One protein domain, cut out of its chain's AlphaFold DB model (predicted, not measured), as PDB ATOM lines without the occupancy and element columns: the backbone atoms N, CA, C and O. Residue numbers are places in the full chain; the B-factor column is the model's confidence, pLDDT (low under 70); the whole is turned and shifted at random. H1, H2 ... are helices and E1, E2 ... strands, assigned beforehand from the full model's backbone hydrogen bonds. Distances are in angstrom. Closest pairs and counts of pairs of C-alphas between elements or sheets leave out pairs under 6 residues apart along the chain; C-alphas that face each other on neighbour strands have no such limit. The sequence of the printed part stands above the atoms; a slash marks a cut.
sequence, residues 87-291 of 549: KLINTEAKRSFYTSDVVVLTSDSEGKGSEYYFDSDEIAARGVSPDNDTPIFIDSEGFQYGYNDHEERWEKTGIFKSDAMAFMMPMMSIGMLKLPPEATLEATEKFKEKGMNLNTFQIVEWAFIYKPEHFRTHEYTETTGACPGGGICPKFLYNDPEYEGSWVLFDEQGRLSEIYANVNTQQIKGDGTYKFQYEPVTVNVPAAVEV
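This is residues 87 to 291 of the 549 residues of an uncharacterized protein of Gramella sp. MAR_2010_147 (UniProt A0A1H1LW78). One long, twisted wall of eleven strands has the short helix H4 packed on one face near E1, E11 and E10, and H2 and H3 meet H4 on its side away from the wall. The last stretch, residues 278 to 291, runs back from E11 to the far edge strand E6. The 205 printed residues hold five named helices and eleven named strands, in the order H1, E1 to E6, H2 to H5, E7 to E11. The sheet, E6 E5 E4 E3 E2 E1 E11 E10 E9 E8 E7, is antiparallel throughout; the class is mixed, helices and strands. The whole is compact, radius of gyration of the C-alphas 17.3 A, spanning 50 by 38 by 34 A.

The first six strands are E1, residues 102 to 107, E2, 112 to 119, 21.9 A long, E3, 124 to 129, E4, 132 to 139, E5, 144 to 148, and E6, 153 to 157. The other five are E7, 220 to 226, E8, 232 to 238, E9, 247 to 250, E10, 256 to 264, 23.7 A, and E11, 269 to 277, 26.9 A, ending at C-alpha 277 (127.830, 103.266, 115.051). The helices are H1, residues 91 to 97, starting at C-alpha 91 (120.742, 115.954, 133.238), H2, 163 to 176, 20.0 A, H3, 181 to 193, 18.5 A, H4, 202 to 209, and H5, 212 to 215.

E1 to E6 form one meander, each strand the antiparallel neighbour of the one before, and E7 to E11 another. E1 and E11 are neighbours, with N 105 and O 275 2.8 A apart. At the edges, N 155 of E6 and O 146 of E5 are 2.9 A apart, and N 223 of E7 and O 235 of E8 2.7 A. H4 is on the sheet; the C-alphas of Ala 207 and Leu 256 of E10, the closest, are 5.2 A apart. H2 touches H4 with residues 166 to 170 alone, about perpendicular at 79 degrees, the closest C-alphas being those of Pro 170 and Gln 202, 5.8 A. H3 and H4 only just touch, with 3 pairs of C-alphas within 8 A, closest Thr 184 and Ile 209, 6.4 A. H2 and H3 only just touch, with 3 such pairs, and only at the corner; their closest C-alphas, Ile 174 and Pro 181, are 6.5 A apart. H5 only grazes the sheet with residues 212 to 215, and H1 is not on it. Every O i to N i+4 pair is within hydrogen-bond range in H1 and H3, 9 of 10 in H2 and 1 of 4 in H4, where 5 of 5 O i to N i+3 pairs are; H5 is too short for an i+4 pair.

The C-alphas of Glu 151 and His 218, the two farthest apart, are 53.3 A apart. The printed part has no cut and no long link. Residues 289 to 290 pair in parallel with residues 155 to 156 of E6. Mean pLDDT of the printed part is 89.3; residues 159, 163 to 170, 172 and 266 to 268 are under 70.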
ATOM      1  N   LYS A  87     115.172 116.524 128.653       91.19
ATOM      2  CA  LYS A  87     116.641 116.583 128.770       91.19
ATOM      3  C   LYS A  87     117.157 117.356 129.984       91.19
ATOM      4  O   LYS A  87     118.304 117.170 130.367       91.19
ATOM      5  N   LEU A  88     116.329 118.226 130.574       92.25
ATOM      6  CA  LEU A  88     116.687 119.031 131.745       92.25
ATOM      7  C   LEU A  88     116.515 118.258 133.067       92.25
ATOM      8  O   LEU A  88     117.044 118.678 134.100       92.25
ATOM      9  N   ILE A  89     115.797 117.132 133.054       90.06
ATOM     10  CA  ILE A  89     115.529 116.299 134.231       90.06
ATOM     11  C   ILE A  89     116.679 115.306 134.405       90.06
ATOM     12  O   ILE A  89     117.011 114.577 133.474       90.06
ATOM     13  N   ASN A  90     117.294 115.275 135.595       89.25
ATOM     14  CA  ASN A  90     118.434 114.404 135.926       89.25
ATOM     15  C   ASN A  90     119.611 114.504 134.932       89.25
ATOM     16  O   ASN A  90     120.349 113.543 134.720       89.25
ATOM     17  N   THR A  91     119.797 115.691 134.339       90.19
ATOM     18  CA  THR A  91     120.742 115.954 133.238       90.19
ATOM     19  C   THR A  91     122.147 115.409 133.499       90.19
ATOM     20  O   THR A  91     122.707 114.727 132.648       90.19
ATOM     21  N   GLU A  92     122.727 115.691 134.668       92.19
ATOM     22  CA  GLU A  92     124.091 115.262 135.008       92.19
ATOM     23  C   GLU A  92     124.211 113.733 135.041       92.19
ATOM     24  O   GLU A  92     125.124 113.160 134.446       92.19
ATOM     25  N   ALA A  93     123.245 113.062 135.672       92.56
ATOM     26  CA  ALA A  93     123.210 111.612 135.752       92.56
ATOM     27  C   ALA A  93     123.013 110.972 134.368       92.56
ATOM     28  O   ALA A  93     123.741 110.036 134.032       92.56
ATOM     29  N   LYS A  94     122.117 111.517 133.536       93.38
ATOM     30  CA  LYS A  94     121.903 111.046 132.160       93.38
ATOM     31  C   LYS A  94     123.156 111.233 131.299       93.38
ATOM     32  O   LYS A  94     123.597 110.274 130.679       93.38
ATOM     33  N   ARG A  95     123.797 112.406 131.336       93.50
ATOM     34  CA  ARG A  95     125.049 112.684 130.598       93.50
ATOM     35  C   ARG A  95     126.236 111.849 131.072       93.50
ATOM     36  O   ARG A  95     127.142 111.577 130.295       93.50
ATOM     37  N   SER A  96     126.240 111.422 132.337       93.81
ATOM     38  CA  SER A  96     127.272 110.505 132.841       93.81
ATOM     39  C   SER A  96     127.150 109.087 132.273       93.81
ATOM     40  O   SER A  96     128.131 108.349 132.271       93.81
ATOM     41  N   PHE A  97     125.958 108.704 131.802       95.25
ATOM     42  CA  PHE A  97     125.684 107.384 131.238       95.25
ATOM     43  C   PHE A  97     125.677 107.398 129.704       95.25
ATOM     44  O   PHE A  97     126.392 106.623 129.068       95.25
ATOM     45  N   TYR A  98     124.922 108.324 129.113       95.81
ATOM     46  CA  TYR A  98     124.835 108.558 127.675       95.81
ATOM     47  C   TYR A  98     126.029 109.397 127.215       95.81
ATOM     48  O   TYR A  98     125.957 110.618 127.118       95.81
ATOM     49  N   THR A  99     127.160 108.729 127.003       96.19
ATOM     50  CA  THR A  99     128.473 109.378 126.818       96.19
ATOM     51  C   THR A  99     128.824 109.701 125.364       96.19
ATOM     52  O   THR A  99     129.867 110.303 125.107       96.19
ATOM     53  N   SER A 100     127.991 109.285 124.414       97.38
ATOM     54  CA  SER A 100     128.228 109.439 122.982       97.38
ATOM     55  C   SER A 100     126.939 109.336 122.188       97.38
ATOM     56  O   SER A 100     126.024 108.614 122.584       97.38
ATOM     57  N   ASP A 101     126.927 109.962 121.021       98.44
ATOM     58  CA  ASP A 101     125.904 109.741 120.007       98.44
ATOM     59  C   ASP A 101     126.013 108.323 119.436       98.44
ATOM     60  O   ASP A 101     127.108 107.750 119.350       98.44
ATOM     61  N   VAL A 102     124.864 107.741 119.092       98.25
ATOM     62  CA  VAL A 102     124.776 106.362 118.595       98.25
ATOM     63  C   VAL A 102     123.758 106.279 117.468       98.25
ATOM     64  O   VAL A 102     122.609 106.690 117.622       98.25
ATOM     65  N   VAL A 103     124.160 105.673 116.355       98.31
ATOM     66  CA  VAL A 103     123.261 105.203 115.304       98.31
ATOM     67  C   VAL A 103     123.129 103.688 115.421       98.31
ATOM     68  O   VAL A 103     124.133 102.975 115.398       98.31
ATOM     69  N   VAL A 104     121.902 103.186 115.559       97.62
ATOM     70  CA  VAL A 104     121.608 101.747 115.560       97.62
ATOM     71  C   VAL A 104     120.923 101.383 114.254       97.62
ATOM     72  O   VAL A 104     119.844 101.890 113.959       97.62
ATOM     73  N   LEU A 105     121.543 100.500 113.481       96.88
ATOM     74  CA  LEU A 105     121.011  99.992 112.222       96.88
ATOM     75  C   LEU A 105     120.594  98.539 112.418       96.88
ATOM     76  O   LEU A 105     121.418  97.713 112.817       96.88
ATOM     77  N   THR A 106     119.340  98.222 112.119       94.69
ATOM     78  CA  THR A 106     118.842  96.845 112.183       94.69
ATOM     79  C   THR A 106     118.686  96.253 110.782       94.69
ATOM     80  O   THR A 106     118.462  96.975 109.808       94.69
ATOM     81  N   SER A 107     118.857  94.941 110.649       92.00
ATOM     82  CA  SER A 107     118.627  94.205 109.398       92.00
ATOM     83  C   SER A 107     118.419  92.723 109.661       92.00
ATOM     84  O   SER A 107     118.946  92.200 110.636       92.00
ATOM     85  N   ASP A 108     117.745  92.041 108.752       90.94
ATOM     86  CA  ASP A 108     117.562  90.592 108.738       90.94
ATOM     87  C   ASP A 108     117.803  90.046 107.317       90.94
ATOM     88  O   ASP A 108     118.252  90.761 106.412       90.94
ATOM     89  N   SER A 109     117.531  88.760 107.118       87.69
ATOM     90  CA  SER A 109     117.576  88.104 105.808       87.69
ATOM     91  C   SER A 109     116.588  88.662 104.777       87.69
ATOM     92  O   SER A 109     116.808  88.461 103.578       87.69
ATOM     93  N   GLU A 110     115.540  89.380 105.190       89.38
ATOM     94  CA  GLU A 110     114.576  90.021 104.289       89.38
ATOM     95  C   GLU A 110     115.041  91.413 103.842       89.38
ATOM     96  O   GLU A 110     114.693  91.867 102.747       89.38
ATOM     97  N   GLY A 111     115.893  92.073 104.629       90.75
ATOM     98  CA  GLY A 111     116.613  93.263 104.203       90.75
ATOM     99  C   GLY A 111     116.921  94.243 105.325       90.75
ATOM    100  O   GLY A 111     117.292  93.884 106.440       90.75
ATOM    101  N   LYS A 112     116.846  95.536 104.996       91.19
ATOM    102  CA  LYS A 112     117.073  96.599 105.976       91.19
ATOM    103  C   LYS A 112     115.880  96.698 106.916       91.19
ATOM    104  O   LYS A 112     114.743  96.813 106.462       91.19
ATOM    105  N   GLY A 113     116.174  96.713 108.205       91.06
ATOM    106  CA  GLY A 113     115.233  97.075 109.243       91.06
ATOM    107  C   GLY A 113     115.280  98.572 109.522       91.06
ATOM    108  O   GLY A 113     115.607  99.399 108.669       91.06
ATOM    109  N   SER A 114     114.923  98.900 110.746       90.69
ATOM    110  CA  SER A 114     114.780 100.251 111.266       90.69
ATOM    111  C   SER A 114     116.109 100.838 111.712       90.69
ATOM    112  O   SER A 114     117.035 100.122 112.109       90.69
ATOM    113  N   GLU A 115     116.173 102.160 111.663       94.94
ATOM    114  CA  GLU A 115     117.339 102.955 112.013       94.94
ATOM    115  C   GLU A 115     116.999 103.868 113.190       94.94
ATOM    116  O   GLU A 115     115.972 104.551 113.193       94.94
ATOM    117  N   TYR A 116     117.876 103.911 114.185       96.00
ATOM    118  CA  TYR A 116     117.731 104.758 115.360       96.00
ATOM    119  C   TYR A 116     118.903 105.705 115.465       96.00
ATOM    120  O   TYR A 116     120.049 105.294 115.365       96.00
ATOM    121  N   TYR A 117     118.600 106.967 115.707       97.69
ATOM    122  CA  TYR A 117     119.552 108.058 115.790       97.69
ATOM    123  C   TYR A 117     119.442 108.655 117.185       97.69
ATOM    124  O   TYR A 117     118.432 109.287 117.487       97.69
ATOM    125  N   PHE A 118     120.431 108.420 118.036       98.12
ATOM    126  CA  PHE A 118     120.470 108.918 119.404       98.12
ATOM    127  C   PHE A 118     121.487 110.046 119.541       98.12
ATOM    128  O   PHE A 118     122.654 109.884 119.188       98.12
ATOM    129  N   ASP A 119     121.016 111.166 120.074       97.75
ATOM    130  CA  ASP A 119     121.799 112.365 120.357       97.75
ATOM    131  C   ASP A 119     121.983 112.470 121.873       97.75
ATOM    132  O   ASP A 119     121.012 112.589 122.631       97.75
ATOM    133  N   SER A 120     123.235 112.376 122.317       96.44
ATOM    134  CA  SER A 120     123.601 112.361 123.734       96.44
ATOM    135  C   SER A 120     123.497 113.732 124.405       96.44
ATOM    136  O   SER A 120     123.269 113.807 125.617       96.44
ATOM    137  N   ASP A 121     123.594 114.820 123.639       94.88
ATOM    138  CA  ASP A 121     123.439 116.183 124.146       94.88
ATOM    139  C   ASP A 121     121.965 116.535 124.361       94.88
ATOM    140  O   ASP A 121     121.616 117.191 125.358       94.88
ATOM    141  N   GLU A 122     121.111 116.071 123.446       95.19
ATOM    142  CA  GLU A 122     119.657 116.207 123.509       95.19
ATOM    143  C   GLU A 122     119.000 115.154 124.413       95.19
ATOM    144  O   GLU A 122     117.890 115.362 124.910       95.19
ATOM    145  N   ILE A 123     119.691 114.037 124.658       95.38
ATOM    146  CA  ILE A 123     119.192 112.854 125.364       95.38
ATOM    147  C   ILE A 123     117.818 112.460 124.801       95.38
ATOM    148  O   ILE A 123     116.801 112.414 125.505       95.38
ATOM    149  N   ALA A 124     117.799 112.259 123.488       96.19
ATOM    150  CA  ALA A 124     116.626 111.885 122.720       96.19
ATOM    151  C   ALA A 124     117.027 110.999 121.540       96.19
ATOM    152  O   ALA A 124     118.138 111.093 121.015       96.19
ATOM    153  N   ALA A 125     116.091 110.163 121.102       96.44
ATOM    154  CA  ALA A 125     116.256 109.308 119.940       96.44
ATOM    155  C   ALA A 125     115.230 109.645 118.856       96.44
ATOM    156  O   ALA A 125     114.081 109.983 119.146       96.44
ATOM    157  N   ARG A 126     115.635 109.491 117.596       95.88
ATOM    158  CA  ARG A 126     114.766 109.482 116.419       95.88
ATOM    159  C   ARG A 126     114.816 108.099 115.777       95.88
ATOM    160  O   ARG A 126     115.888 107.666 115.371       95.88
ATOM    161  N   GLY A 127     113.670 107.442 115.651       93.56
ATOM    162  CA  GLY A 127     113.518 106.182 114.926       93.56
ATOM    163  C   GLY A 127     112.943 106.407 113.530       93.56
ATOM    164  O   GLY A 127     112.004 107.188 113.365       93.56
ATOM    165  N   VAL A 128     113.494 105.712 112.540       90.62
ATOM    166  CA  VAL A 128     113.014 105.678 111.155       90.62
ATOM    167  C   VAL A 128     112.824 104.219 110.754       90.62
ATOM    168  O   VAL A 128     113.712 103.394 110.953       90.62
ATOM    169  N   SER A 129     111.654 103.898 110.217       87.88
ATOM    170  CA  SER A 129     111.333 102.568 109.694       87.88
ATOM    171  C   SER A 129     111.488 102.588 108.171       87.88
ATOM    172  O   SER A 129     111.199 103.616 107.556       87.88
ATOM    173  N   PRO A 130     111.926 101.491 107.532       82.00
ATOM    174  CA  PRO A 130     112.171 101.460 106.088       82.00
ATOM    175  C   PRO A 130     110.920 101.749 105.242       82.00
ATOM    176  O   PRO A 130     111.053 102.242 104.125       82.00
ATOM    177  N   ASP A 131     109.721 101.483 105.776       84.19
ATOM    178  CA  ASP A 131     108.441 101.672 105.073       84.19
ATOM    179  C   ASP A 131     107.658 102.902 105.564       84.19
ATOM    180  O   ASP A 131     106.510 103.124 105.164       84.19
ATOM    181  N   ASN A 132     108.250 103.701 106.456       80.56
ATOM    182  CA  ASN A 132     107.608 104.879 107.015       80.56
ATOM    183  C   ASN A 132     108.562 106.081 107.064       80.56
ATOM    184  O   ASN A 132     109.433 106.179 107.928       80.56
ATOM    185  N   ASP A 133     108.279 107.055 106.199       81.25
ATOM    186  CA  ASP A 133     109.000 108.329 106.126       81.25
ATOM    187  C   ASP A 133     108.772 109.241 107.346       81.25
ATOM    188  O   ASP A 133     109.537 110.179 107.578       81.25
ATOM    189  N   THR A 134     107.711 109.009 108.121       87.62
ATOM    190  CA  THR A 134     107.383 109.775 109.325       87.62
ATOM    191  C   THR A 134     108.178 109.226 110.510       87.62
ATOM    192  O   THR A 134     107.862 108.136 110.997       87.62
ATOM    193  N   PRO A 135     109.176 109.968 111.023       91.75
ATOM    194  CA  PRO A 135     109.967 109.495 112.142       91.75
ATOM    195  C   PRO A 135     109.129 109.422 113.418       91.75
ATOM    196  O   PRO A 135     108.191 110.197 113.619       91.75
ATOM    197  N   ILE A 136     109.534 108.534 114.316       91.88
ATOM    198  CA  ILE A 136     109.126 108.573 115.720       91.88
ATOM    199  C   ILE A 136     110.242 109.219 116.536       91.88
ATOM    200  O   ILE A 136     111.420 109.047 116.219       91.88
ATOM    201  N   PHE A 137     109.892 109.936 117.600       94.00
ATOM    202  CA  PHE A 137     110.882 110.419 118.565       94.00
ATOM    203  C   PHE A 137     110.626 109.814 119.933       94.00
ATOM    204  O   PHE A 137     109.493 109.481 120.271       94.00
ATOM    205  N   ILE A 138     111.685 109.668 120.713       93.12
ATOM    206  CA  ILE A 138     111.625 109.236 122.104       93.12
ATOM    207  C   ILE A 138     112.473 110.219 122.903       93.12
ATOM    208  O   ILE A 138     113.604 110.506 122.510       93.12
ATOM    209  N   ASP A 139     111.931 110.764 123.988       94.81
ATOM    210  CA  ASP A 139     112.697 111.587 124.928       94.81
ATOM    211  C   ASP A 139     113.131 110.781 126.154       94.81
ATOM    212  O   ASP A 139     112.670 109.669 126.371       94.81
ATOM    213  N   SER A 140     114.010 111.354 126.974       92.88
ATOM    214  CA  SER A 140     114.567 110.692 128.162       92.88
ATOM    215  C   SER A 140     113.609 110.470 129.338       92.88
ATOM    216  O   SER A 140     114.061 109.999 130.379       92.88
ATOM    217  N   GLU A 141     112.328 110.817 129.210       91.75
ATOM    218  CA  GLU A 141     111.296 110.574 130.230       91.75
ATOM    219  C   GLU A 141     110.294 109.493 129.790       91.75
ATOM    220  O   GLU A 141     109.250 109.314 130.423       91.75
ATOM    221  N   GLY A 142     110.575 108.781 128.693       88.38
ATOM    222  CA  GLY A 142     109.712 107.707 128.206       88.38
ATOM    223  C   GLY A 142     108.526 108.196 127.382       88.38
ATOM    224  O   GLY A 142     107.593 107.422 127.145       88.38
ATOM    225  N   PHE A 143     108.519 109.460 126.936       91.31
ATOM    226  CA  PHE A 143     107.517 109.901 125.972       91.31
ATOM    227  C   PHE A 143     107.919 109.488 124.565       91.31
ATOM    228  O   PHE A 143     108.993 109.837 124.078       91.31
ATOM    229  N   GLN A 144     107.002 108.802 123.889       90.06
ATOM    230  CA  GLN A 144     107.090 108.534 122.464       90.06
ATOM    231  C   GLN A 144     106.246 109.560 121.706       90.06
ATOM    232  O   GLN A 144     105.085 109.790 122.043       90.06
ATOM    233  N   TYR A 145     106.835 110.157 120.677       92.12
ATOM    234  CA  TYR A 145     106.256 111.200 119.846       92.12
ATOM    235  C   TYR A 145     105.952 110.620 118.468       92.12
ATOM    236  O   TYR A 145     106.847 110.096 117.798       92.12
ATOM    237  N   GLY A 146     104.698 110.737 118.047       89.56
ATOM    238  CA  GLY A 146     104.230 110.349 116.722       89.56
ATOM    239  C   GLY A 146     103.484 111.504 116.066       89.56
ATOM    240  O   GLY A 146     102.828 112.297 116.744       89.56
ATOM    241  N   TYR A 147     103.601 111.626 114.746       86.56
ATOM    242  CA  TYR A 147     102.813 112.605 114.009       86.56
ATOM    243  C   TYR A 147     101.423 112.038 113.731       86.56
ATOM    244  O   TYR A 147     101.285 110.926 113.221       86.56
ATOM    245  N   ASN A 148     100.399 112.806 114.081       81.94
ATOM    246  CA  ASN A 148      99.015 112.478 113.813       81.94
ATOM    247  C   ASN A 148      98.602 113.151 112.496       81.94
ATOM    248  O   ASN A 148      98.364 114.358 112.456       81.94
ATOM    249  N   ASP A 149      98.503 112.357 111.426       81.94
ATOM    250  CA  ASP A 149      98.154 112.846 110.083       81.94
ATOM    251  C   ASP A 149      96.730 113.427 109.997       81.94
ATOM    252  O   ASP A 149      96.449 114.225 109.108       81.94
ATOM    253  N   HIS A 150      95.813 113.033 110.891       77.31
ATOM    254  CA  HIS A 150      94.428 113.517 110.880       77.31
ATOM    255  C   HIS A 150      94.276 114.866 111.585       77.31
ATOM    256  O   HIS A 150      93.558 115.741 111.116       77.31
ATOM    257  N   GLU A 151      94.951 115.014 112.721       83.94
ATOM    258  CA  GLU A 151      94.963 116.237 113.526       83.94
ATOM    259  C   GLU A 151      96.048 117.226 113.061       83.94
ATOM    260  O   GLU A 151      96.200 118.297 113.652       83.94
ATOM    261  N   GLU A 152      96.831 116.842 112.043       87.25
ATOM    262  CA  GLU A 152      97.957 117.577 111.453       87.25
ATOM    263  C   GLU A 152      98.978 118.095 112.487       87.25
ATOM    264  O   GLU A 152      99.632 119.125 112.294       87.25
ATOM    265  N   ARG A 153      99.167 117.363 113.594       86.31
ATOM    266  CA  ARG A 153     100.030 117.764 114.718       86.31
ATOM    267  C   ARG A 153     100.834 116.601 115.285       86.31
ATOM    268  O   ARG A 153     100.466 115.441 115.143       86.31
ATOM    269  N   TRP A 154     101.913 116.916 115.995       88.88
ATOM    270  CA  TRP A 154     102.630 115.927 116.797       88.88
ATOM    271  C   TRP A 154     101.894 115.650 118.103       88.88
ATOM    272  O   TRP A 154     101.458 116.571 118.800       88.88
ATOM    273  N   GLU A 155     101.812 114.374 118.454       88.88
ATOM    274  CA  GLU A 155     101.251 113.899 119.710       88.88
ATOM    275  C   GLU A 155     102.299 113.079 120.453       88.88
ATOM    276  O   GLU A 155     103.131 112.405 119.843       88.88
ATOM    277  N   LYS A 156     102.279 113.151 121.784       90.69
ATOM    278  CA  LYS A 156     103.158 112.351 122.634       90.69
ATOM    279  C   LYS A 156     102.363 111.506 123.615       90.69
ATOM    280  O   LYS A 156     101.371 111.966 124.178       90.69
ATOM    281  N   THR A 157     102.833 110.285 123.840       83.31
ATOM    282  CA  THR A 157     102.254 109.323 124.783       83.31
ATOM    283  C   THR A 157     103.324 108.826 125.745       83.31
ATOM    284  O   THR A 157     104.470 108.612 125.356       83.31
ATOM    285  N   GLY A 158     102.956 108.664 127.013       81.00
ATOM    286  CA  GLY A 158     103.862 108.264 128.092       81.00
ATOM    287  C   GLY A 158     103.840 106.763 128.367       81.00
ATOM    288  O   GLY A 158     103.949 106.370 129.522       81.00
ATOM    289  N   ILE A 159     103.640 105.914 127.354       67.75
ATOM    290  CA  ILE A 159     103.522 104.461 127.565       67.75
ATOM    291  C   ILE A 159     104.793 103.847 128.176       67.75
ATOM    292  O   ILE A 159     104.695 102.967 129.024       67.75
ATOM    293  N   PHE A 160     105.971 104.364 127.811       70.25
ATOM    294  CA  PHE A 160     107.267 103.957 128.367       70.25
ATOM    295  C   PHE A 160     107.703 104.775 129.572       70.25
ATOM    296  O   PHE A 160     108.755 104.514 130.144       70.25
ATOM    297  N   LYS A 161     106.897 105.751 129.994       78.06
ATOM    298  CA  LYS A 161     107.119 106.403 131.282       78.06
ATOM    299  C   LYS A 161     106.968 105.402 132.426       78.06
ATOM    300  O   LYS A 161     107.518 105.620 133.500       78.06
ATOM    301  N   SER A 162     106.225 104.322 132.180       72.19
ATOM    302  CA  SER A 162     106.087 103.254 133.145       72.19
ATOM    303  C   SER A 162     107.350 102.417 133.258       72.19
ATOM    304  O   SER A 162     107.718 101.772 132.286       72.19
ATOM    305  N   ASP A 163     107.973 102.386 134.440       66.00
ATOM    306  CA  ASP A 163     109.040 101.461 134.836       66.00
ATOM    307  C   ASP A 163     108.784 100.037 134.357       66.00
ATOM    308  O   ASP A 163     109.689  99.391 133.844       66.00
ATOM    309  N   ALA A 164     107.566  99.522 134.516       62.22
ATOM    310  CA  ALA A 164     107.281  98.150 134.124       62.22
ATOM    311  C   ALA A 164     107.197  97.959 132.614       62.22
ATOM    312  O   ALA A 164     107.694  96.955 132.111       62.22
ATOM    313  N   MET A 165     106.603  98.905 131.884       64.56
ATOM    314  CA  MET A 165     106.589  98.849 130.420       64.56
ATOM    315  C   MET A 165     107.987  99.077 129.847       64.56
ATOM    316  O   MET A 165     108.403  98.352 128.944       64.56
ATOM    317  N   ALA A 166     108.725 100.031 130.413       67.19
ATOM    318  CA  ALA A 166     110.123 100.280 130.112       67.19
ATOM    319  C   ALA A 166     110.969  99.043 130.415       67.19
ATOM    320  O   ALA A 166     111.848  98.723 129.642       67.19
ATOM    321  N   PHE A 167     110.691  98.286 131.473       68.38
ATOM    322  CA  PHE A 167     111.464  97.094 131.818       68.38
ATOM    323  C   PHE A 167     111.092  95.859 130.987       68.38
ATOM    324  O   PHE A 167     111.965  95.180 130.451       68.38
ATOM    325  N   MET A 168     109.797  95.555 130.865       65.81
ATOM    326  CA  MET A 168     109.290  94.339 130.215       65.81
ATOM    327  C   MET A 168     109.798  94.211 128.778       65.81
ATOM    328  O   MET A 168     110.234  93.143 128.357       65.81
ATOM    329  N   MET A 169     109.744  95.316 128.044       66.44
ATOM    330  CA  MET A 169     110.034  95.390 126.617       66.44
ATOM    331  C   MET A 169     111.485  94.970 126.284       66.44
ATOM    332  O   MET A 169     111.670  93.942 125.631       66.44
ATOM    333  N   PRO A 170     112.528  95.663 126.771       68.62
ATOM    334  CA  PRO A 170     113.907  95.240 126.585       68.62
ATOM    335  C   PRO A 170     114.241  93.925 127.268       68.62
ATOM    336  O   PRO A 170     115.051  93.201 126.711       68.62
ATOM    337  N   MET A 171     113.646  93.564 128.411       71.06
ATOM    338  CA  MET A 171     113.932  92.257 129.023       71.06
ATOM    339  C   MET A 171     113.478  91.093 128.140       71.06
ATOM    340  O   MET A 171     114.169  90.078 128.060       71.06
ATOM    341  N   MET A 172     112.360  91.251 127.428       64.31
ATOM    342  CA  MET A 172     111.951  90.286 126.410       64.31
ATOM    343  C   MET A 172     112.954  90.239 125.254       64.31
ATOM    344  O   MET A 172     113.390  89.150 124.894       64.31
ATOM    345  N   SER A 173     113.376  91.392 124.726       74.38
ATOM    346  CA  SER A 173     114.379  91.454 123.652       74.38
ATOM    347  C   SER A 173     115.743  90.888 124.083       74.38
ATOM    348  O   SER A 173     116.414  90.222 123.303       74.38
ATOM    349  N   ILE A 174     116.137  91.082 125.343       78.06
ATOM    350  CA  ILE A 174     117.340  90.501 125.952       78.06
ATOM    351  C   ILE A 174     117.222  88.982 125.995       78.06
ATOM    352  O   ILE A 174     118.131  88.306 125.530       78.06
ATOM    353  N   GLY A 175     116.101  88.439 126.480       70.94
ATOM    354  CA  GLY A 175     115.879  86.990 126.499       70.94
ATOM    355  C   GLY A 175     115.858  86.381 125.095       70.94
ATOM    356  O   GLY A 175     116.439  85.327 124.859       70.94
ATOM    357  N   MET A 176     115.249  87.089 124.149       72.31
ATOM    358  CA  MET A 176     115.141  86.713 122.741       72.31
ATOM    359  C   MET A 176     116.480  86.715 121.999       72.31
ATOM    360  O   MET A 176     116.706  85.879 121.136       72.31
ATOM    361  N   LEU A 177     117.371  87.650 122.321       84.06
ATOM    362  CA  LEU A 177     118.741  87.683 121.804       84.06
ATOM    363  C   LEU A 177     119.712  86.938 122.724       84.06
ATOM    364  O   LEU A 177     120.921  86.988 122.510       84.06
ATOM    365  N   LYS A 178     119.193  86.292 123.776       86.81
ATOM    366  CA  LYS A 178     119.944  85.612 124.830       86.81
ATOM    367  C   LYS A 178     121.065  86.476 125.442       86.81
ATOM    368  O   LYS A 178     122.063  85.955 125.918       86.81
ATOM    369  N   LEU A 179     120.916  87.801 125.455       89.19
ATOM    370  CA  LEU A 179     121.896  88.716 126.047       89.19
ATOM    371  C   LEU A 179     121.943  88.544 127.580       89.19
ATOM    372  O   LEU A 179     120.916  88.215 128.171       89.19
ATOM    373  N   PRO A 180     123.087  88.806 128.247       91.94
ATOM    374  CA  PRO A 180     123.198  88.689 129.701       91.94
ATOM    375  C   PRO A 180     122.205  89.630 130.411       91.94
ATOM    376  O   PRO A 180     122.329  90.856 130.269       91.94
ATOM    377  N   PRO A 181     121.203  89.117 131.146       84.38
ATOM    378  CA  PRO A 181     120.208  89.965 131.795       84.38
ATOM    379  C   PRO A 181     120.792  90.759 132.967       84.38
ATOM    380  O   PRO A 181     120.351  91.879 133.217       84.38
ATOM    381  N   GLU A 182     121.809  90.233 133.655       83.69
ATOM    382  CA  GLU A 182     122.389  90.831 134.864       83.69
ATOM    383  C   GLU A 182     122.917  92.245 134.610       83.69
ATOM    384  O   GLU A 182     122.702  93.134 135.429       83.69
ATOM    385  N   ALA A 183     123.537  92.476 133.449       90.19
ATOM    386  CA  ALA A 183     124.057  93.788 133.070       90.19
ATOM    387  C   ALA A 183     122.945  94.847 132.983       90.19
ATOM    388  O   ALA A 183     123.104  95.973 133.459       90.19
ATOM    389  N   THR A 184     121.797  94.482 132.409       86.19
ATOM    390  CA  THR A 184     120.637  95.374 132.291       86.19
ATOM    391  C   THR A 184     119.951  95.576 133.636       86.19
ATOM    392  O   THR A 184     119.537  96.696 133.942       86.19
ATOM    393  N   LEU A 185     119.856  94.532 134.465       82.56
ATOM    394  CA  LEU A 185     119.314  94.639 135.823       82.56
ATOM    395  C   LEU A 185     120.159  95.582 136.688       82.56
ATOM    396  O   LEU A 185     119.608  96.490 137.305       82.56
ATOM    397  N   GLU A 186     121.485  95.429 136.668       85.81
ATOM    398  CA  GLU A 186     122.418  96.288 137.410       85.81
ATOM    399  C   GLU A 186     122.347  97.743 136.927       85.81
ATOM    400  O   GLU A 186     122.308  98.678 137.731       85.81
ATOM    401  N   ALA A 187     122.306  97.959 135.609       89.19
ATOM    402  CA  ALA A 187     122.131  99.297 135.055       89.19
ATOM    403  C   ALA A 187     120.784  99.905 135.480       89.19
ATOM    404  O   ALA A 187     120.735 101.079 135.853       89.19
ATOM    405  N   THR A 188     119.707  99.110 135.468       84.06
ATOM    406  CA  THR A 188     118.365  99.547 135.880       84.06
ATOM    407  C   THR A 188     118.362  99.959 137.348       84.06
ATOM    408  O   THR A 188     117.848 101.023 137.679       84.06
ATOM    409  N   GLU A 189     118.972  99.161 138.224       83.12
ATOM    410  CA  GLU A 189     119.089  99.458 139.655       83.12
ATOM    411  C   GLU A 189     119.840 100.777 139.891       83.12
ATOM    412  O   GLU A 189     119.309 101.678 140.541       83.12
ATOM    413  N   LYS A 190     120.999 100.972 139.247       88.94
ATOM    414  CA  LYS A 190     121.770 102.231 139.324       88.94
ATOM    415  C   LYS A 190     121.001 103.448 138.806       88.94
ATOM    416  O   LYS A 190     121.230 104.568 139.267       88.94
ATOM    417  N   PHE A 191     120.138 103.267 137.809       87.75
ATOM    418  CA  PHE A 191     119.269 104.330 137.300       87.75
ATOM    419  C   PHE A 191     118.175 104.676 138.302       87.75
ATOM    420  O   PHE A 191     117.984 105.856 138.611       87.75
ATOM    421  N   LYS A 192     117.531 103.655 138.873       83.81
ATOM    422  CA  LYS A 192     116.500 103.817 139.901       83.81
ATOM    423  C   LYS A 192     117.033 104.519 141.145       83.81
ATOM    424  O   LYS A 192     116.396 105.455 141.620       83.81
ATOM    425  N   GLU A 193     118.239 104.178 141.603       86.00
ATOM    426  CA  GLU A 193     118.919 104.872 142.712       86.00
ATOM    427  C   GLU A 193     119.094 106.382 142.463       86.00
ATOM    428  O   GLU A 193     119.137 107.181 143.400       86.00
ATOM    429  N   LYS A 194     119.175 106.788 141.193       85.38
ATOM    430  CA  LYS A 194     119.293 108.186 140.760       85.38
ATOM    431  C   LYS A 194     117.943 108.815 140.387       85.38
ATOM    432  O   LYS A 194     117.927 109.919 139.845       85.38
ATOM    433  N   GLY A 195     116.826 108.134 140.655       82.25
ATOM    434  CA  GLY A 195     115.479 108.587 140.303       82.25
ATOM    435  C   GLY A 195     115.257 108.700 138.794       82.25
ATOM    436  O   GLY A 195     114.569 109.614 138.343       82.25
ATOM    437  N   MET A 196     115.907 107.836 138.013       84.88
ATOM    438  CA  MET A 196     115.801 107.780 136.558       84.88
ATOM    439  C   MET A 196     115.225 106.440 136.110       84.88
ATOM    440  O   MET A 196     115.474 105.411 136.739       84.88
ATOM    441  N   ASN A 197     114.565 106.450 134.955       80.19
ATOM    442  CA  ASN A 197     114.063 105.242 134.316       80.19
ATOM    443  C   ASN A 197     115.027 104.826 133.207       80.19
ATOM    444  O   ASN A 197     115.234 105.563 132.240       80.19
ATOM    445  N   LEU A 198     115.647 103.657 133.371       80.94
ATOM    446  CA  LEU A 198     116.333 102.985 132.271       80.94
ATOM    447  C   LEU A 198     115.284 102.393 131.322       80.94
ATOM    448  O   LEU A 198     114.118 102.241 131.687       80.94
ATOM    449  N   ASN A 199     115.721 102.017 130.133       76.06
ATOM    450  CA  ASN A 199     114.987 101.355 129.067       76.06
ATOM    451  C   ASN A 199     114.013 102.240 128.296       76.06
ATOM    452  O   ASN A 199     113.131 101.767 127.577       76.06
ATOM    453  N   THR A 200     114.231 103.545 128.385       81.75
ATOM    454  CA  THR A 200     113.484 104.536 127.623       81.75
ATOM    455  C   THR A 200     113.837 104.454 126.138       81.75
ATOM    456  O   THR A 200     112.949 104.449 125.287       81.75
ATOM    457  N   PHE A 201     115.126 104.322 125.812       89.31
ATOM    458  CA  PHE A 201     115.607 104.257 124.426       89.31
ATOM    459  C   PHE A 201     115.789 102.826 123.899       89.31
ATOM    460  O   PHE A 201     116.285 102.632 122.788       89.31
ATOM    461  N   GLN A 202     115.354 101.823 124.670       86.44
ATOM    462  CA  GLN A 202     115.310 100.412 124.274       86.44
ATOM    463  C   GLN A 202     116.664  99.903 123.744       86.44
ATOM    464  O   GLN A 202     117.663  99.986 124.453       86.44
ATOM    465  N   ILE A 203     116.721  99.399 122.501       90.12
ATOM    466  CA  ILE A 203     117.928  98.802 121.904       90.12
ATOM    467  C   ILE A 203     119.129  99.757 121.872       90.12
ATOM    468  O   ILE A 203     120.269  99.304 121.891       90.12
ATOM    469  N   VAL A 204     118.898 101.075 121.854       94.62
ATOM    470  CA  VAL A 204     119.967 102.085 121.895       94.62
ATOM    471  C   VAL A 204     120.750 101.985 123.201       94.62
ATOM    472  O   VAL A 204     121.962 102.178 123.220       94.62
ATOM    473  N   GLU A 205     120.085 101.648 124.303       94.56
ATOM    474  CA  GLU A 205     120.723 101.633 125.615       94.56
ATOM    475  C   GLU A 205     121.732 100.498 125.772       94.56
ATOM    476  O   GLU A 205     122.688 100.617 126.538       94.56
ATOM    477  N   TRP A 206     121.596  99.434 124.980       96.12
ATOM    478  CA  TRP A 206     122.548  98.328 124.946       96.12
ATOM    479  C   TRP A 206     123.971  98.790 124.622       96.12
ATOM    480  O   TRP A 206     124.920  98.233 125.172       96.12
ATOM    481  N   ALA A 207     124.129  99.854 123.825       97.38
ATOM    482  CA  ALA A 207     125.432 100.454 123.532       97.38
ATOM    483  C   ALA A 207     126.135 101.049 124.765       97.38
ATOM    484  O   ALA A 207     127.364 101.177 124.766       97.38
ATOM    485  N   PHE A 208     125.380 101.399 125.809       97.00
ATOM    486  CA  PHE A 208     125.899 101.966 127.054       97.00
ATOM    487  C   PHE A 208     125.947 100.932 128.187       97.00
ATOM    488  O   PHE A 208     126.832 101.012 129.039       97.00
ATOM    489  N   ILE A 209     125.043  99.946 128.162       96.25
ATOM    490  CA  ILE A 209     124.934  98.874 129.161       96.25
ATOM    491  C   ILE A 209     125.996  97.795 128.937       96.25
ATOM    492  O   ILE A 209     126.719  97.437 129.863       96.25
ATOM    493  N   TYR A 210     126.099  97.248 127.724       97.75
ATOM    494  CA  TYR A 210     126.886  96.042 127.496       97.75
ATOM    495  C   TYR A 210     128.376  96.327 127.302       97.75
ATOM    496  O   TYR A 210     128.778  97.257 126.600       97.75
ATOM    497  N   LYS A 211     129.196  95.473 127.921       97.88
ATOM    498  CA  LYS A 211     130.658  95.492 127.888       97.88
ATOM    499  C   LYS A 211     131.190  94.068 127.689       97.88
ATOM    500  O   LYS A 211     130.474  93.125 128.037       97.88
ATOM    501  N   PRO A 212     132.423  93.881 127.177       98.25
ATOM    502  CA  PRO A 212     132.987  92.553 126.933       98.25
ATOM    503  C   PRO A 212     132.945  91.619 128.153       98.25
ATOM    504  O   PRO A 212     132.688  90.427 128.022       98.25
ATOM    505  N   GLU A 213     133.170  92.146 129.354       98.06
ATOM    506  CA  GLU A 213     133.148  91.393 130.608       98.06
ATOM    507  C   GLU A 213     131.804  90.718 130.906       98.06
ATOM    508  O   GLU A 213     131.808  89.630 131.476       98.06
ATOM    509  N   HIS A 214     130.679  91.288 130.459       97.62
ATOM    510  CA  HIS A 214     129.351  90.694 130.651       97.62
ATOM    511  C   HIS A 214     129.176  89.387 129.863       97.62
ATOM    512  O   HIS A 214     128.320  88.578 130.200       97.62
ATOM    513  N   PHE A 215     130.007  89.160 128.842       98.00
ATOM    514  CA  PHE A 215     129.954  87.987 127.969       98.00
ATOM    515  C   PHE A 215     131.051  86.962 128.281       98.00
ATOM    516  O   PHE A 215     131.132  85.925 127.630       98.00
ATOM    517  N   ARG A 216     131.895  87.191 129.296       97.50
ATOM    518  CA  ARG A 216     132.905  86.217 129.749       97.50
ATOM    519  C   ARG A 216     132.308  85.184 130.705       97.50
ATOM    520  O   ARG A 216     132.808  84.970 131.808       97.50
ATOM    521  N   THR A 217     131.220  84.554 130.278       93.94
ATOM    522  CA  THR A 217     130.513  83.503 131.016       93.94
ATOM    523  C   THR A 217     130.629  82.169 130.276       93.94
ATOM    524  O   THR A 217     131.188  82.086 129.186       93.94
ATOM    525  N   HIS A 218     130.109  81.092 130.863       94.06
ATOM    526  CA  HIS A 218     130.098  79.768 130.232       94.06
ATOM    527  C   HIS A 218     129.114  79.661 129.050       94.06
ATOM    528  O   HIS A 218     129.153  78.680 128.308       94.06
ATOM    529  N   GLU A 219     128.236  80.649 128.866       94.06
ATOM    530  CA  GLU A 219     127.247  80.680 127.782       94.06
ATOM    531  C   GLU A 219     127.832  81.168 126.453       94.06
ATOM    532  O   GLU A 219     127.207  81.002 125.404       94.06
ATOM    533  N   TYR A 220     129.047  81.718 126.493       97.94
ATOM    534  CA  TYR A 220     129.725  82.286 125.341       97.94
ATOM    535  C   TYR A 220     131.144  81.748 125.201       97.94
ATOM    536  O   TYR A 220     131.798  81.366 126.170       97.94
ATOM    537  N   THR A 221     131.647  81.760 123.973       98.31
ATOM    538  CA  THR A 221     133.060  81.520 123.677       98.31
ATOM    539  C   THR A 221     133.690  82.817 123.178       98.31
ATOM    540  O   THR A 221     133.319  83.322 122.117       98.31
ATOM    541  N   GLU A 222     134.648  83.359 123.937       98.25
ATOM    542  CA  GLU A 222     135.431  84.530 123.523       98.25
ATOM    543  C   GLU A 222     136.387  84.140 122.386       98.25
ATOM    544  O   GLU A 222     137.154  83.180 122.457       98.25
ATOM    545  N   THR A 223     136.320  84.908 121.311       97.81
ATOM    546  CA  THR A 223     137.115  84.800 120.092       97.81
ATOM    547  C   THR A 223     137.508  86.208 119.648       97.81
ATOM    548  O   THR A 223     137.345  87.185 120.383       97.81
ATOM    549  N   THR A 224     138.028  86.332 118.429       97.38
ATOM    550  CA  THR A 224     138.310  87.637 117.843       97.38
ATOM    551  C   THR A 224     137.686  87.776 116.459       97.38
ATOM    552  O   THR A 224     137.555  86.796 115.725       97.38
ATOM    553  N   GLY A 225     137.271  88.993 116.112       94.62
ATOM    554  CA  GLY A 225     136.693  89.348 114.817       94.62
ATOM    555  C   GLY A 225     137.331  90.610 114.241       94.62
ATOM    556  O   GLY A 225     138.047  91.323 114.939       94.62
ATOM    557  N   ALA A 226     137.084  90.891 112.963       95.06
ATOM    558  CA  ALA A 226     137.513  92.152 112.363       95.06
ATOM    559  C   ALA A 226     136.688  93.316 112.935       95.06
ATOM    560  O   ALA A 226     135.460  93.241 112.952       95.06
ATOM    561  N   CYS A 227     137.350  94.383 113.382       90.44
ATOM    562  CA  CYS A 227     136.663  95.595 113.827       90.44
ATOM    563  C   CYS A 227     136.139  96.405 112.621       90.44
ATOM    564  O   CYS A 227     136.800  96.418 111.575       90.44
ATOM    565  N   PRO A 228     135.047  97.181 112.762       80.25
ATOM    566  CA  PRO A 228     134.573  98.084 111.706       80.25
ATOM    567  C   PRO A 228     135.614  99.118 111.239       80.25
ATOM    568  O   PRO A 228     135.632  99.486 110.067       80.25
ATOM    569  N   GLY A 229     136.507  99.563 112.131       79.88
ATOM    570  CA  GLY A 229     137.598 100.504 111.831       79.88
ATOM    571  C   GLY A 229     138.891  99.860 111.311       79.88
ATOM    572  O   GLY A 229     139.884 100.560 111.113       79.88
ATOM    573  N   GLY A 230     138.894  98.542 111.088       85.50
ATOM    574  CA  GLY A 230     140.110  97.745 110.926       85.50
ATOM    575  C   GLY A 230     140.685  97.308 112.277       85.50
ATOM    576  O   GLY A 230     140.373  97.897 113.301       85.50
ATOM    577  N   GLY A 231     141.488  96.241 112.283       92.38
ATOM    578  CA  GLY A 231     142.017  95.647 113.517       92.38
ATOM    579  C   GLY A 231     141.284  94.374 113.949       92.38
ATOM    580  O   GLY A 231     140.543  93.768 113.168       92.38
ATOM    581  N   ILE A 232     141.555  93.942 115.182       95.12
ATOM    582  CA  ILE A 232     141.053  92.698 115.776       95.12
ATOM    583  C   ILE A 232     140.340  93.032 117.089       95.12
ATOM    584  O   ILE A 232     140.956  93.568 118.006       95.12
ATOM    585  N   CYS A 233     139.063  92.676 117.180       97.19
ATOM    586  CA  CYS A 233     138.171  93.034 118.274       97.19
ATOM    587  C   CYS A 233     137.623  91.808 119.019       97.19
ATOM    588  O   CYS A 233     137.495  90.741 118.406       97.19
ATOM    589  N   PRO A 234     137.256  91.939 120.310       98.00
ATOM    590  CA  PRO A 234     136.603  90.869 121.062       98.00
ATOM    591  C   PRO A 234     135.269  90.474 120.428       98.00
ATOM    592  O   PRO A 234     134.404  91.322 120.197       98.00
ATOM    593  N   LYS A 235     135.103  89.175 120.168       98.44
ATOM    594  CA  LYS A 235     133.884  88.590 119.602       98.44
ATOM    595  C   LYS A 235     133.434  87.405 120.446       98.44
ATOM    596  O   LYS A 235     134.209  86.479 120.652       98.44
ATOM    597  N   PHE A 236     132.182  87.389 120.870       98.62
ATOM    598  CA  PHE A 236     131.608  86.346 121.714       98.62
ATOM    599  C   PHE A 236     130.622  85.519 120.896       98.62
ATOM    600  O   PHE A 236     129.636  86.056 120.400       98.62
ATOM    601  N   LEU A 237     130.913  84.233 120.706       98.38
ATOM    602  CA  LEU A 237     130.018  83.288 120.032       98.38
ATOM    603  C   LEU A 237     129.071  82.665 121.055       98.38
ATOM    604  O   LEU A 237     129.517  82.332 122.149       98.38
ATOM    605  N   TYR A 238     127.802  82.474 120.701       97.38
ATOM    606  CA  TYR A 238     126.843  81.795 121.574       97.38
ATOM    607  C   TYR A 238     127.149  80.293 121.617       97.38
ATOM    608  O   TYR A 238     127.394  79.678 120.578       97.38
ATOM    609  N   ASN A 239     127.109  79.693 122.809       97.25
ATOM    610  CA  ASN A 239     127.292  78.247 122.986       97.25
ATOM    611  C   ASN A 239     125.971  77.460 122.875       97.25
ATOM    612  O   ASN A 239     125.988  76.229 122.900       97.25
ATOM    613  N   ASP A 240     124.831  78.152 122.787       92.94
ATOM    614  CA  ASP A 240     123.506  77.539 122.696       92.94
ATOM    615  C   ASP A 240     123.237  76.983 121.281       92.94
ATOM    616  O   ASP A 240     123.292  77.753 120.317       92.94
ATOM    617  N   PRO A 241     122.912  75.682 121.130       93.44
ATOM    618  CA  PRO A 241     122.542  75.093 119.844       93.44
ATOM    619  C   PRO A 241     121.342  75.759 119.155       93.44
ATOM    620  O   PRO A 241     121.275  75.761 117.928       93.44
ATOM    621  N   GLU A 242     120.400  76.332 119.909       90.12
ATOM    622  CA  GLU A 242     119.258  77.061 119.340       90.12
ATOM    623  C   GLU A 242     119.659  78.427 118.760       90.12
ATOM    624  O   GLU A 242     118.862  79.049 118.059       90.12
ATOM    625  N   TYR A 243     120.893  78.876 119.017       94.00
ATOM    626  CA  TYR A 243     121.470  80.139 118.550       94.00
ATOM    627  C   TYR A 243     122.737  79.911 117.715       94.00
ATOM    628  O   TYR A 243     123.630  80.765 117.679       94.00
ATOM    629  N   GLU A 244     122.858  78.757 117.054       95.56
ATOM    630  CA  GLU A 244     124.062  78.382 116.315       95.56
ATOM    631  C   GLU A 244     124.479  79.462 115.298       95.56
ATOM    632  O   GLU A 244     123.712  79.898 114.435       95.56
ATOM    633  N   GLY A 245     125.737  79.898 115.403       95.75
ATOM    634  CA  GLY A 245     126.305  80.941 114.550       95.75
ATOM    635  C   GLY A 245     125.989  82.375 114.983       95.75
ATOM    636  O   GLY A 245     126.512  83.298 114.359       95.75
ATOM    637  N   SER A 246     125.205  82.580 116.044       97.75
ATOM    638  CA  SER A 246     124.987  83.896 116.663       97.75
ATOM    639  C   SER A 246     126.265  84.417 117.320       97.75
ATOM    640  O   SER A 246     127.126  83.635 117.747       97.75
ATOM    641  N   TRP A 247     126.405  85.740 117.433       98.31
ATOM    642  CA  TRP A 247     127.554  86.368 118.083       98.31
ATOM    643  C   TRP A 247     127.325  87.825 118.503       98.31
ATOM    644  O   TRP A 247     126.467  88.521 117.970       98.31
ATOM    645  N   VAL A 248     128.171  88.300 119.419       98.44
ATOM    646  CA  VAL A 248     128.272  89.706 119.840       98.44
ATOM    647  C   VAL A 248     129.696  90.210 119.604       98.44
ATOM    648  O   VAL A 248     130.663  89.534 119.951       98.44
ATOM    649  N   LEU A 249     129.845  91.382 118.993       98.38
ATOM    650  CA  LEU A 249     131.124  92.023 118.681       98.38
ATOM    651  C   LEU A 249     131.214  93.376 119.376       98.38
ATOM    652  O   LEU A 249     130.268  94.166 119.365       98.38
ATOM    653  N   PHE A 250     132.393  93.655 119.915       98.25
ATOM    654  CA  PHE A 250     132.747  94.947 120.490       98.25
ATOM    655  C   PHE A 250     133.759  95.660 119.598       98.25
ATOM    656  O   PHE A 250     134.420  95.018 118.791       98.25
ATOM    657  N   ASP A 251     133.888  96.976 119.715       96.94
ATOM    658  CA  ASP A 251     134.956  97.723 119.052       96.94
ATOM    659  C   ASP A 251     136.250  97.765 119.890       96.94
ATOM    660  O   ASP A 251     136.341  97.191 120.979       96.94
ATOM    661  N   GLU A 252     137.281  98.447 119.383       95.75
ATOM    662  CA  GLU A 252     138.585  98.561 120.052       95.75
ATOM    663  C   GLU A 252     138.515  99.326 121.385       95.75
ATOM    664  O   GLU A 252     139.404  99.191 122.226       95.75
ATOM    665  N   GLN A 253     137.466 100.127 121.593       95.75
ATOM    666  CA  GLN A 253     137.208 100.855 122.833       95.75
ATOM    667  C   GLN A 253     136.352 100.038 123.814       95.75
ATOM    668  O   GLN A 253     136.011 100.535 124.889       95.75
ATOM    669  N   GLY A 254     136.003  98.792 123.471       96.38
ATOM    670  CA  GLY A 254     135.142  97.935 124.282       96.38
ATOM    671  C   GLY A 254     133.679  98.377 124.281       96.38
ATOM    672  O   GLY A 254     132.945  98.072 125.221       96.38
ATOM    673  N   ARG A 255     133.245  99.122 123.260       97.06
ATOM    674  CA  ARG A 255     131.845  99.513 123.068       97.06
ATOM    675  C   ARG A 255     131.137  98.479 122.199       97.06
ATOM    676  O   ARG A 255     131.774  97.831 121.371       97.06
ATOM    677  N   LEU A 256     129.838  98.285 122.408       97.88
ATOM    678  CA  LEU A 256     129.055  97.326 121.631       97.88
ATOM    679  C   LEU A 256     129.044  97.759 120.162       97.88
ATOM    680  O   LEU A 256     128.654  98.878 119.864       97.88
ATOM    681  N   SER A 257     129.483  96.895 119.250       97.94
ATOM    682  CA  SER A 257     129.574  97.223 117.825       97.94
ATOM    683  C   SER A 257     128.501  96.524 117.010       97.94
ATOM    684  O   SER A 257     127.917  97.141 116.121       97.94
ATOM    685  N   GLU A 258     128.264  95.239 117.260       98.06
ATOM    686  CA  GLU A 258     127.297  94.469 116.485       98.06
ATOM    687  C   GLU A 258     126.784  93.264 117.279       98.06
ATOM    688  O   GLU A 258     127.547  92.595 117.974       98.06
ATOM    689  N   ILE A 259     125.487  92.990 117.163       97.81
ATOM    690  CA  ILE A 259     124.849  91.755 117.624       97.81
ATOM    691  C   ILE A 259     124.271  91.076 116.392       97.81
ATOM    692  O   ILE A 259     123.500  91.693 115.662       97.81
ATOM    693  N   TYR A 260     124.615  89.812 116.186       97.50
ATOM    694  CA  TYR A 260     123.982  88.947 115.202       97.50
ATOM    695  C   TYR A 260     123.339  87.771 115.929       97.50
ATOM    696  O   TYR A 260     124.028  87.020 116.622       97.50
ATOM    697  N   ALA A 261     122.036  87.596 115.755       93.38
ATOM    698  CA  ALA A 261     121.290  86.473 116.294       93.38
ATOM    699  C   ALA A 261     120.705  85.657 115.142       93.38
ATOM    700  O   ALA A 261     120.053  86.202 114.262       93.38
ATOM    701  N   ASN A 262     120.936  84.352 115.167       93.31
ATOM    702  CA  ASN A 262     120.309  83.356 114.312       93.31
ATOM    703  C   ASN A 262     119.558  82.393 115.227       93.31
ATOM    704  O   ASN A 262     120.165  81.519 115.841       93.31
ATOM    705  N   VAL A 263     118.256  82.609 115.360       85.50
ATOM    706  CA  VAL A 263     117.398  81.905 116.307       85.50
ATOM    707  C   VAL A 263     116.740  80.731 115.596       85.50
ATOM    708  O   VAL A 263     116.107  80.897 114.555       85.50
ATOM    709  N   ASN A 264     116.869  79.537 116.163       84.19
ATOM    710  CA  ASN A 264     116.285  78.301 115.651       84.19
ATOM    711  C   ASN A 264     115.686  77.474 116.798       84.19
ATOM    712  O   ASN A 264     116.079  76.333 117.047       84.19
ATOM    713  N   THR A 265     114.717  78.058 117.496       72.38
ATOM    714  CA  THR A 265     113.938  77.368 118.529       72.38
ATOM    715  C   THR A 265     112.693  76.721 117.906       72.38
ATOM    716  O   THR A 265     112.346  76.940 116.740       72.38
ATOM    717  N   GLN A 266     111.953  75.921 118.682       56.69
ATOM    718  CA  GLN A 266     110.639  75.425 118.237       56.69
ATOM    719  C   GLN A 266     109.620  76.550 118.014       56.69
ATOM    720  O   GLN A 266     108.668  76.380 117.255       56.69
ATOM    721  N   GLN A 267     109.806  77.677 118.695       49.84
ATOM    722  CA  GLN A 267     108.869  78.794 118.714       49.84
ATOM    723  C   GLN A 267     109.213  79.832 117.634       49.84
ATOM    724  O   GLN A 267     108.346  80.601 117.222       49.84
ATOM    725  N   ILE A 268     110.482  79.887 117.219       59.56
ATOM    726  CA  ILE A 268     111.087  81.043 116.562       59.56
ATOM    727  C   ILE A 268     112.139  80.556 115.574       59.56
ATOM    728  O   ILE A 268     113.060  79.833 115.955       59.56
ATOM    729  N   LYS A 269     112.047  81.018 114.326       72.75
ATOM    730  CA  LYS A 269     113.088  80.816 113.318       72.75
ATOM    731  C   LYS A 269     113.350  82.104 112.561       72.75
ATOM    732  O   LYS A 269     112.413  82.653 111.992       72.75
ATOM    733  N   GLY A 270     114.598  82.546 112.531       84.94
ATOM    734  CA  GLY A 270     115.001  83.733 111.787       84.94
ATOM    735  C   GLY A 270     116.385  84.220 112.183       84.94
ATOM    736  O   GLY A 270     116.969  83.738 113.151       84.94
ATOM    737  N   ASP A 271     116.888  85.193 111.435       89.94
ATOM    738  CA  ASP A 271     118.119  85.900 111.756       89.94
ATOM    739  C   ASP A 271     117.868  87.405 111.881       89.94
ATOM    740  O   ASP A 271     116.863  87.930 111.405       89.94
ATOM    741  N   GLY A 272     118.767  88.087 112.579       92.06
ATOM    742  CA  GLY A 272     118.698  89.520 112.806       92.06
ATOM    743  C   GLY A 272     120.056  90.074 113.210       92.06
ATOM    744  O   GLY A 272     120.857  89.415 113.872       92.06
ATOM    745  N   THR A 273     120.331  91.299 112.785       95.38
ATOM    746  CA  THR A 273     121.577  92.021 113.029       95.38
ATOM    747  C   THR A 273     121.267  93.408 113.568       95.38
ATOM    748  O   THR A 273     120.413  94.107 113.029       95.38
ATOM    749  N   TYR A 274     122.009  93.826 114.588       96.94
ATOM    750  CA  TYR A 274     121.954  95.149 115.200       96.94
ATOM    751  C   TYR A 274     123.359  95.735 115.157       96.94
ATOM    752  O   TYR A 274     124.250  95.224 115.830       96.94
ATOM    753  N   LYS A 275     123.581  96.781 114.360       97.88
ATOM    754  CA  LYS A 275     124.877  97.462 114.229       97.88
ATOM    755  C   LYS A 275     124.842  98.798 114.941       97.88
ATOM    756  O   LYS A 275     123.941  99.591 114.702       97.88
ATOM    757  N   PHE A 276     125.855  99.052 115.752       98.12
ATOM    758  CA  PHE A 276     126.004 100.256 116.555       98.12
ATOM    759  C   PHE A 276     127.160 101.086 115.998       98.12
ATOM    760  O   PHE A 276     128.293 100.612 115.891       98.12
ATOM    761  N   GLN A 277     126.867 102.322 115.610       98.00
ATOM    762  CA  GLN A 277     127.830 103.266 115.051       98.00
ATOM    763  C   GLN A 277     127.905 104.494 115.951       98.00
ATOM    764  O   GLN A 277     126.891 105.097 116.281       98.00
ATOM    765  N   TYR A 278     129.116 104.859 116.357       97.44
ATOM    766  CA  TYR A 278     129.357 105.968 117.277       97.44
ATOM    767  C   TYR A 278     129.836 107.192 116.499       97.44
ATOM    768  O   TYR A 278     131.039 107.447 116.408       97.44
ATOM    769  N   GLU A 279     128.893 107.914 115.900       96.19
ATOM    770  CA  GLU A 279     129.141 109.101 115.078       96.19
ATOM    771  C   GLU A 279     128.228 110.265 115.487       96.19
ATOM    772  O   GLU A 279     127.167 110.006 116.048       96.19
ATOM    773  N   PRO A 280     128.619 111.534 115.238       97.69
ATOM    774  CA  PRO A 280     127.809 112.688 115.623       97.69
ATOM    775  C   PRO A 280     126.422 112.677 114.974       97.69
ATOM    776  O   PRO A 280     126.301 112.557 113.752       97.69
ATOM    777  N   VAL A 281     125.388 112.878 115.784       96.31
ATOM    778  CA  VAL A 281     123.983 112.906 115.363       96.31
ATOM    779  C   VAL A 281     123.331 114.176 115.901       96.31
ATOM    780  O   VAL A 281     123.737 114.724 116.915       96.31
ATOM    781  N   THR A 282     122.311 114.681 115.209       95.88
ATOM    782  CA  THR A 282     121.480 115.770 115.734       95.88
ATOM    783  C   THR A 282     120.025 115.342 115.746       95.88
ATOM    784  O   THR A 282     119.434 115.095 114.688       95.88
ATOM    785  N   VAL A 283     119.432 115.284 116.935       94.94
ATOM    786  CA  VAL A 283     118.002 115.024 117.130       94.94
ATOM    787  C   VAL A 283     117.343 116.286 117.665       94.94
ATOM    788  O   VAL A 283     117.858 116.952 118.550       94.94
ATOM    789  N   ASN A 284     116.170 116.622 117.128       93.69
ATOM    790  CA  ASN A 284     115.339 117.697 117.657       93.69
ATOM    791  C   ASN A 284     113.922 117.163 117.862       93.69
ATOM    792  O   ASN A 284     113.242 116.839 116.884       93.69
ATOM    793  N   VAL A 285     113.489 117.066 119.120       93.31
ATOM    794  CA  VAL A 285     112.142 116.594 119.467       93.31
ATOM    795  C   VAL A 285     111.111 117.658 119.061       93.31
ATOM    796  O   VAL A 285     111.287 118.832 119.399       93.31
ATOM    797  N   PRO A 286     110.037 117.298 118.337       93.56
ATOM    798  CA  PRO A 286     109.028 118.262 117.916       93.56
ATOM    799  C   PRO A 286     108.164 118.735 119.093       93.56
ATOM    800  O   PRO A 286     107.932 118.008 120.060       93.56
ATOM    801  N   ALA A 287     107.616 119.948 118.985       92.00
ATOM    802  CA  ALA A 287     106.562 120.393 119.890       92.00
ATOM    803  C   ALA A 287     105.316 119.511 119.700       92.00
ATOM    804  O   ALA A 287     104.813 119.400 118.584       92.00
ATOM    805  N   ALA A 288     104.825 118.896 120.779       91.38
ATOM    806  CA  ALA A 288     103.750 117.906 120.720       91.38
ATOM    807  C   ALA A 288     102.707 118.087 121.827       91.38
ATOM    808  O   ALA A 288     103.016 118.546 122.931       91.38
ATOM    809  N   VAL A 289     101.474 117.676 121.530       89.31
ATOM    810  CA  VAL A 289     100.363 117.624 122.488       89.31
ATOM    811  C   VAL A 289     100.366 116.265 123.182       89.31
ATOM    812  O   VAL A 289     100.452 115.228 122.532       89.31
ATOM    813  N   GLU A 290     100.288 116.247 124.509       88.69
ATOM    814  CA  GLU A 290     100.189 114.987 125.246       88.69
ATOM    815  C   GLU A 290      98.789 114.385 125.100       88.69
ATOM    816  O   GLU A 290      97.794 115.040 125.414       88.69
ATOM    817  N   VAL A 291      98.721 113.133 124.645       82.44
ATOM    818  CA  VAL A 291      97.476 112.370 124.509       82.44
ATOM    819  C   VAL A 291      97.598 111.102 125.340       82.44
ATOM    820  O   VAL A 291      98.409 110.221 125.046       82.44
TER     821      VAL A 291